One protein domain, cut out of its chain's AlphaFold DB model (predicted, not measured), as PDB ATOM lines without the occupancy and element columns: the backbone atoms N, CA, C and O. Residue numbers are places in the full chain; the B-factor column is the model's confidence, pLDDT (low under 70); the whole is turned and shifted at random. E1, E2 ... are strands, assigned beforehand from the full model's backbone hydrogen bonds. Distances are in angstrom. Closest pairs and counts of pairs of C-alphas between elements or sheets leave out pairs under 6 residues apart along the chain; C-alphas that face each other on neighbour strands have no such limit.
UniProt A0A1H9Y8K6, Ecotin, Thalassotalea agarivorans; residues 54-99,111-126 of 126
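This is residues 54 to 99 and 111 to 126 of the 126 residues of the protein "Ecotin" of Thalassotalea agarivorans (UniProt A0A1H9Y8K6). Two separate ribbons of two antiparallel strands make the opposite ends of a long, loosely built shape: E1 and E5, with the short strand E2 near one end of E5, form one end, and the hairpin of E3 and E4 reaches away as an arm, its turn at residues 82 to 87 sticking out. The two ends of the printed part come together, residues 55 to 56 pairing antiparallel with residues 124 to 125. The printed part has 62 residues, with no named helix and five named strands in the order E1, E2, E3, E4, E5; the class is all strand, though the strands hold 25 of the 62 residues. The whole is loose, with a radius of gyration of the C-alphas of 14.2 A, and spans 48 by 24 by 17 A.

E1, residues 60 to 65, is 13.9 A long and begins at C-alpha 60 at (169.168, 104.567, 138.920). E5, residues 112 to 117, is 15.5 A long and ends at C-alpha 117 at (168.239, 101.360, 136.843). E2 is residues 71 to 73, 7.1 A long. E3, residues 77 to 81, and E4, residues 88 to 92, are each 13.3 A long; C-alpha 81 is at (173.724, 97.189, 160.191).

E1 and E5 are antiparallel neighbours at 148 degrees between their directions. N 63 and O 114 are 2.9 A apart and N 114 and O 63 are 2.8 A apart, both within hydrogen-bond range. C-alphas 62 and 115 face each other at 4.2 A. The closest C-alphas of E2 and E5 are those of Phe 72 and Thr 117, 5.3 A apart. E2 pairs with no named strand, but its residues 72 to 73 pair antiparallel with residues 98 to 99. E3 and E4 are a hairpin, antiparallel at 150 degrees. N 78 and O 91, and N 91 and O 78, are each 2.8 A apart, within hydrogen-bond range. E3 is apart from E1, E2 and E5, and E4 is apart from E1, E2 and E5.

The two C-alphas farthest apart are those of Gly 84 and Ile 111, at 48.3 A, while the first and last printed C-alphas, of Lys 54 and Pro 126, are 4.8 A apart. Residues 100 to 110 are not printed, and C-alphas 99 and 111 are 17.1 A apart across the cut. The link from E4 to E5 runs across this cut. Of the links printed whole, E1 to E2 and E2 to E3 are tight, E3 to E4 is short, and none is long. The mean pLDDT of the printed part is 94.8, and no printed residue is under 70.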
ATOM      1  N   LYS A  54     156.117  94.008 150.604       96.44
ATOM      2  CA  LYS A  54     157.555  94.188 150.437       96.44
ATOM      3  C   LYS A  54     157.786  95.494 149.712       96.44
ATOM      4  O   LYS A  54     156.924  95.955 148.958       96.44
ATOM      5  N   ILE A  55     158.968  96.050 149.895       96.12
ATOM      6  CA  ILE A  55     159.416  97.235 149.175       96.12
ATOM      7  C   ILE A  55     160.447  96.786 148.155       96.12
ATOM      8  O   ILE A  55     161.397  96.090 148.498       96.12
ATOM      9  N   GLU A  56     160.296  97.213 146.910       96.81
ATOM     10  CA  GLU A  56     161.373  97.116 145.932       96.81
ATOM     11  C   GLU A  56     162.188  98.411 145.943       96.81
ATOM     12  O   GLU A  56     161.652  99.495 145.697       96.81
ATOM     13  N   LEU A  57     163.488  98.311 146.233       96.50
ATOM     14  CA  LEU A  57     164.391  99.453 146.171       96.50
ATOM     15  C   LEU A  57     164.966  99.589 144.759       96.50
ATOM     16  O   LEU A  57     165.883  98.865 144.370       96.50
ATOM     17  N   VAL A  58     164.444 100.556 144.005       96.62
ATOM     18  CA  VAL A  58     164.898 100.858 142.645       96.62
ATOM     19  C   VAL A  58     165.873 102.033 142.673       96.62
ATOM     20  O   VAL A  58     165.523 103.138 143.085       96.62
ATOM     21  N   VAL A  59     167.101 101.802 142.212       96.31
ATOM     22  CA  VAL A  59     168.159 102.821 142.153       96.31
ATOM     23  C   VAL A  59     168.622 102.990 140.716       96.31
ATOM     24  O   VAL A  59     168.813 102.004 140.006       96.31
ATOM     25  N   GLY A  60     168.816 104.235 140.292       95.81
ATOM     26  CA  GLY A  60     169.168 104.567 138.920       95.81
ATOM     27  C   GLY A  60     169.469 106.046 138.730       95.81
ATOM     28  O   GLY A  60     169.532 106.811 139.696       95.81
ATOM     29  N   LYS A  61     169.641 106.450 137.472       95.25
ATOM     30  CA  LYS A  61     169.799 107.852 137.062       95.25
ATOM     31  C   LYS A  61     168.974 108.128 135.813       95.25
ATOM     32  O   LYS A  61     168.803 107.247 134.977       95.25
ATOM     33  N   ILE A  62     168.494 109.361 135.694       97.06
ATOM     34  CA  ILE A  62     167.891 109.850 134.456       97.06
ATOM     35  C   ILE A  62     169.019 110.157 133.466       97.06
ATOM     36  O   ILE A  62     169.945 110.893 133.809       97.06
ATOM     37  N   ILE A  63     168.952 109.577 132.267       97.25
ATOM     38  CA  ILE A  63     169.900 109.796 131.169       97.25
ATOM     39  C   ILE A  63     169.137 110.054 129.868       97.25
ATOM     40  O   ILE A  63     168.107 109.438 129.618       97.25
ATOM     41  N   ASN A  64     169.675 110.953 129.043       97.12
ATOM     42  CA  ASN A  64     169.235 111.169 127.670       97.12
ATOM     43  C   ASN A  64     169.835 110.094 126.757       97.12
ATOM     44  O   ASN A  64     171.040 110.115 126.503       97.12
ATOM     45  N   ILE A  65     169.015 109.147 126.303       96.38
ATOM     46  CA  ILE A  65     169.450 108.012 125.472       96.38
ATOM     47  C   ILE A  65     168.341 107.581 124.501       96.38
ATOM     48  O   ILE A  65     167.231 108.111 124.570       96.38
ATOM     49  N   ASP A  66     168.650 106.681 123.564       95.88
ATOM     50  CA  ASP A  66     167.648 106.076 122.686       95.88
ATOM     51  C   ASP A  66     166.667 105.183 123.458       95.88
ATOM     52  O   ASP A  66     166.949 104.705 124.561       95.88
ATOM     53  N   GLN A  67     165.492 104.979 122.867       92.31
ATOM     54  CA  GLN A  67     164.399 104.214 123.472       92.31
ATOM     55  C   GLN A  67     164.439 102.737 123.103       92.31
ATOM     56  O   GLN A  67     163.823 101.901 123.769       92.31
ATOM     57  N   GLU A  68     165.104 102.426 122.001       95.12
ATOM     58  CA  GLU A  68     165.111 101.112 121.401       95.12
ATOM     59  C   GLU A  68     165.918 100.155 122.269       95.12
ATOM     60  O   GLU A  68     165.441  99.068 122.601       95.12
ATOM     61  N   ASN A  69     167.120 100.545 122.685       97.00
ATOM     62  CA  ASN A  69     167.952  99.671 123.487       97.00
ATOM     63  C   ASN A  69     167.523  99.616 124.953       97.00
ATOM     64  O   ASN A  69     167.094 100.584 125.577       97.00
ATOM     65  N   ARG A  70     167.697  98.432 125.543       95.62
ATOM     66  CA  ARG A  70     167.498  98.236 126.980       95.62
ATOM     67  C   ARG A  70     168.817  98.466 127.687       95.62
ATOM     68  O   ARG A  70     169.780  97.769 127.378       95.62
ATOM     69  N   TYR A  71     168.827  99.371 128.658       97.50
ATOM     70  CA  TYR A  71     170.015  99.753 129.414       97.50
ATOM     71  C   TYR A  71     169.895  99.438 130.898       97.50
ATOM     72  O   TYR A  71     168.799  99.424 131.458       97.50
ATOM     73  N   PHE A  72     171.039  99.220 131.538       97.25
ATOM     74  CA  PHE A  72     171.154  99.130 132.988       97.25
ATOM     75  C   PHE A  72     172.574  99.469 133.443       97.25
ATOM     76  O   PHE A  72     173.550  99.260 132.717       97.25
ATOM     77  N   PHE A  73     172.703  99.962 134.670       97.75
ATOM     78  CA  PHE A  73     173.994 100.186 135.310       97.75
ATOM     79  C   PHE A  73     174.505  98.922 135.996       97.75
ATOM     80  O   PHE A  73     173.752  98.214 136.670       97.75
ATOM     81  N   ALA A  74     175.809  98.674 135.888       96.06
ATOM     82  CA  ALA A  74     176.489  97.790 136.822       96.06
ATOM     83  C   ALA A  74     176.514  98.424 138.225       96.06
ATOM     84  O   ALA A  74     176.652  99.637 138.372       96.06
ATOM     85  N   GLY A  75     176.412  97.607 139.267       93.81
ATOM     86  CA  GLY A  75     176.475  98.067 140.652       93.81
ATOM     87  C   GLY A  75     175.734  97.130 141.592       93.81
ATOM     88  O   GLY A  75     175.180  96.117 141.167       93.81
ATOM     89  N   ALA A  76     175.749  97.455 142.882       93.38
ATOM     90  CA  ALA A  76     175.081  96.664 143.904       93.38
ATOM     91  C   ALA A  76     174.580  97.545 145.050       93.38
ATOM     92  O   ALA A  76     175.178  98.571 145.380       93.38
ATOM     93  N   ILE A  77     173.505  97.083 145.681       96.06
ATOM     94  CA  ILE A  77     172.983  97.626 146.931       96.06
ATOM     95  C   ILE A  77     173.506  96.735 148.056       96.06
ATOM     96  O   ILE A  77     173.330  95.515 148.022       96.06
ATOM     97  N   LYS A  78     174.178  97.334 149.038       94.56
ATOM     98  CA  LYS A  78     174.690  96.644 150.222       94.56
ATOM     99  C   LYS A  78     173.837  96.986 151.429       94.56
ATOM    100  O   LYS A  78     173.592  98.156 151.707       94.56
ATOM    101  N   GLU A  79     173.423  95.956 152.149       95.38
ATOM    102  CA  GLU A  79     172.797  96.102 153.454       95.38
ATOM    103  C   GLU A  79     173.879  96.248 154.527       95.38
ATOM    104  O   GLU A  79     174.823  95.458 154.575       95.38
ATOM    105  N   GLU A  80     173.749  97.251 155.389       94.69
ATOM    106  CA  GLU A  80     174.666  97.474 156.502       94.69
ATOM    107  C   GLU A  80     173.900  97.713 157.801       94.69
ATOM    108  O   GLU A  80     173.058  98.609 157.893       94.69
ATOM    109  N   THR A  81     174.240  96.955 158.842       94.94
ATOM    110  CA  THR A  81     173.724  97.189 160.191       94.94
ATOM    111  C   THR A  81     174.538  98.270 160.900       94.94
ATOM    112  O   THR A  81     175.762  98.185 161.026       94.94
ATOM    113  N   ILE A  82     173.848  99.269 161.435       92.75
ATOM    114  CA  ILE A  82     174.421 100.338 162.244       92.75
ATOM    115  C   ILE A  82     174.749  99.776 163.629       92.75
ATOM    116  O   ILE A  82     173.869  99.489 164.450       92.75
ATOM    117  N   LYS A  83     176.051  99.616 163.889       90.88
ATOM    118  CA  LYS A  83     176.571  99.086 165.155       90.88
ATOM    119  C   LYS A  83     176.072  99.918 166.340       90.88
ATOM    120  O   LYS A  83     176.078 101.143 166.296       90.88
ATOM    121  N   GLY A  84     175.650  99.232 167.399       91.25
ATOM    122  CA  GLY A  84     175.124  99.849 168.622       91.25
ATOM    123  C   GLY A  84     173.638 100.216 168.573       91.25
ATOM    124  O   GLY A  84     173.041 100.368 169.631       91.25
ATOM    125  N   TRP A  85     173.031 100.292 167.384       91.69
ATOM    126  CA  TRP A  85     171.607 100.612 167.220       91.69
ATOM    127  C   TRP A  85     170.781  99.439 166.695       91.69
ATOM    128  O   TRP A  85     169.601  99.339 167.004       91.69
ATOM    129  N   GLY A  86     171.387  98.563 165.887       90.44
ATOM    130  CA  GLY A  86     170.682  97.441 165.259       90.44
ATOM    131  C   GLY A  86     169.817  97.838 164.057       90.44
ATOM    132  O   GLY A  86     169.207  96.974 163.440       90.44
ATOM    133  N   PHE A  87     169.788  99.123 163.688       93.12
ATOM    134  CA  PHE A  87     169.124  99.581 162.471       93.12
ATOM    135  C   PHE A  87     169.884  99.173 161.217       93.12
ATOM    136  O   PHE A  87     171.108  99.058 161.227       93.12
ATOM    137  N   VAL A  88     169.150  99.019 160.122       94.00
ATOM    138  CA  VAL A  88     169.692  98.693 158.806       94.00
ATOM    139  C   VAL A  88     169.693  99.937 157.923       94.00
ATOM    140  O   VAL A  88     168.747 100.725 157.937       94.00
ATOM    141  N   ARG A  89     170.760 100.112 157.141       94.06
ATOM    142  CA  ARG A  89     170.831 101.071 156.035       94.06
ATOM    143  C   ARG A  89     171.232 100.366 154.746       94.06
ATOM    144  O   ARG A  89     171.915  99.346 154.777       94.06
ATOM    145  N   TYR A  90     170.869 100.972 153.622       95.38
ATOM    146  CA  TYR A  90     171.217 100.486 152.292       95.38
ATOM    147  C   TYR A  90     172.205 101.447 151.643       95.38
ATOM    148  O   TYR A  90     171.915 102.633 151.479       95.38
ATOM    149  N   VAL A  91     173.387 100.939 151.307       94.19
ATOM    150  CA  VAL A  91     174.466 101.701 150.682       94.19
ATOM    151  C   VAL A  91     174.594 101.261 149.235       94.19
ATOM    152  O   VAL A  91     174.800 100.083 148.942       94.19
ATOM    153  N   VAL A  92     174.490 102.220 148.326       93.31
ATOM    154  CA  VAL A  92     174.747 102.005 146.904       93.31
ATOM    155  C   VAL A  92     176.145 102.533 146.622       93.31
ATOM    156  O   VAL A  92     176.445 103.678 146.955       93.31
ATOM    157  N   SER A  93     177.010 101.697 146.050       84.88
ATOM    158  CA  SER A  93     178.284 102.181 145.510       84.88
ATOM    159  C   SER A  93     178.037 103.098 144.312       84.88
ATOM    160  O   SER A  93     176.920 103.174 143.800       84.88
ATOM    161  N   ASP A  94     179.089 103.731 143.801       87.81
ATOM    162  CA  ASP A  94     178.986 104.423 142.522       87.81
ATOM    163  C   ASP A  94     178.384 103.501 141.456       87.81
ATOM    164  O   ASP A  94     178.719 102.313 141.369       87.81
ATOM    165  N   LEU A  95     177.456 104.055 140.670       91.62
ATOM    166  CA  LEU A  95     176.914 103.356 139.514       91.62
ATOM    167  C   LEU A  95     178.067 103.125 138.539       91.62
ATOM    168  O   LEU A  95     178.708 104.077 138.089       91.62
ATOM    169  N   GLY A  96     178.341 101.856 138.261       93.00
ATOM    170  CA  GLY A  96     179.390 101.420 137.355       93.00
ATOM    171  C   GLY A  96     179.035 101.681 135.889       93.00
ATOM    172  O   GLY A  96     178.081 102.402 135.590       93.00
ATOM    173  N   PRO A  97     179.786 101.095 134.940       95.75
ATOM    174  CA  PRO A  97     179.498 101.271 133.524       95.75
ATOM    175  C   PRO A  97     178.077 100.809 133.186       95.75
ATOM    176  O   PRO A  97     177.545  99.860 133.771       95.75
ATOM    177  N   MET A  98     177.475 101.492 132.218       96.38
ATOM    178  CA  MET A  98     176.193 101.102 131.654       96.38
ATOM    179  C   MET A  98     176.405 100.010 130.606       96.38
ATOM    180  O   MET A  98     177.316 100.098 129.781       96.38
ATOM    181  N   ALA A  99     175.552  98.995 130.635       96.12
ATOM    182  CA  ALA A  99     175.455  97.975 129.604       96.12
ATOM    183  C   ALA A  99     174.061  98.027 128.978       96.12
ATOM    184  O   ALA A  99     173.115  98.544 129.577       96.12
ATOM    185  N   ILE A 111     166.265 111.065 120.979       96.44
ATOM    186  CA  ILE A 111     166.916 110.918 122.282       96.44
ATOM    187  C   ILE A 111     166.008 111.576 123.320       96.44
ATOM    188  O   ILE A 111     165.595 112.725 123.138       96.44
ATOM    189  N   SER A 112     165.709 110.870 124.408       95.94
ATOM    190  CA  SER A 112     164.872 111.395 125.491       95.94
ATOM    191  C   SER A 112     165.337 110.936 126.867       95.94
ATOM    192  O   SER A 112     166.172 110.043 126.995       95.94
ATOM    193  N   GLU A 113     164.803 111.572 127.909       97.94
ATOM    194  CA  GLU A 113     165.114 111.248 129.297       97.94
ATOM    195  C   GLU A 113     164.498 109.907 129.720       97.94
ATOM    196  O   GLU A 113     163.280 109.727 129.712       97.94
ATOM    197  N   HIS A 114     165.349 108.981 130.165       96.00
ATOM    198  CA  HIS A 114     164.954 107.685 130.708       96.00
ATOM    199  C   HIS A 114     165.612 107.433 132.056       96.00
ATOM    200  O   HIS A 114     166.806 107.670 132.235       96.00
ATOM    201  N   PHE A 115     164.841 106.906 133.008       97.00
ATOM    202  CA  PHE A 115     165.384 106.440 134.278       97.00
ATOM    203  C   PHE A 115     165.989 105.045 134.106       97.00
ATOM    204  O   PHE A 115     165.271 104.046 134.034       97.00
ATOM    205  N   ILE A 116     167.316 104.985 134.026       97.31
ATOM    206  CA  ILE A 116     168.066 103.743 133.851       97.31
ATOM    207  C   ILE A 116     168.469 103.208 135.221       97.31
ATOM    208  O   ILE A 116     169.129 103.902 136.000       97.31
ATOM    209  N   THR A 117     168.066 101.975 135.522       97.06
ATOM    210  CA  THR A 117     168.239 101.360 136.843       97.06
ATOM    211  C   THR A 117     169.526 100.548 136.944       97.06
ATOM    212  O   THR A 117     170.167 100.224 135.942       97.06
ATOM    213  N   LEU A 118     169.891 100.162 138.165       97.00
ATOM    214  CA  LEU A 118     170.801  99.044 138.389       97.00
ATOM    215  C   LEU A 118     170.260  97.773 137.721       97.00
ATOM    216  O   LEU A 118     169.053  97.511 137.734       97.00
ATOM    217  N   GLY A 119     171.164  96.995 137.133       94.38
ATOM    218  CA  GLY A 119     170.855  95.668 136.614       94.38
ATOM    219  C   GLY A 119     170.784  94.614 137.720       94.38
ATOM    220  O   GLY A 119     171.200  94.837 138.854       94.38
ATOM    221  N   GLY A 120     170.306  93.422 137.364       92.00
ATOM    222  CA  GLY A 120     170.213  92.281 138.277       92.00
ATOM    223  C   GLY A 120     168.788  91.997 138.746       92.00
ATOM    224  O   GLY A 120     167.816  92.365 138.092       92.00
ATOM    225  N   LYS A 121     168.670  91.252 139.850       93.62
ATOM    226  CA  LYS A 121     167.371  90.898 140.437       93.62
ATOM    227  C   LYS A 121     166.807  92.082 141.238       93.62
ATOM    228  O   LYS A 121     167.606  92.799 141.838       93.62
ATOM    229  N   PRO A 122     165.470  92.231 141.315       94.62
ATOM    230  CA  PRO A 122     164.821  93.173 142.224       94.62
ATOM    231  C   PRO A 122     165.386  93.080 143.640       94.62
ATOM    232  O   PRO A 122     165.518  91.980 144.189       94.62
ATOM    233  N   TYR A 123     165.703  94.230 144.233       96.00
ATOM    234  CA  TYR A 123     166.134  94.293 145.623       96.00
ATOM    235  C   TYR A 123     164.908  94.485 146.512       96.00
ATOM    236  O   TYR A 123     164.353  95.580 146.583       96.00
ATOM    237  N   LEU A 124     164.468  93.400 147.148       96.38
ATOM    238  CA  LEU A 124     163.254  93.382 147.956       96.38
ATOM    239  C   LEU A 124     163.592  93.484 149.442       96.38
ATOM    240  O   LEU A 124     164.310  92.638 149.975       96.38
ATOM    241  N   ILE A 125     163.020  94.486 150.096       95.25
ATOM    242  CA  ILE A 125     163.058  94.688 151.540       95.25
ATOM    243  C   ILE A 125     161.743  94.128 152.107       95.25
ATOM    244  O   ILE A 125     160.681  94.448 151.555       95.25
ATOM    245  N   PRO A 126     161.806  93.240 153.116       90.38
ATOM    246  CA  PRO A 126     160.624  92.676 153.758       90.38
ATOM    247  C   PRO A 126     159.823  93.718 154.542       90.38
ATOM    248  O   PRO A 126     160.388  94.777 154.896       90.38
TER     249      PRO A 126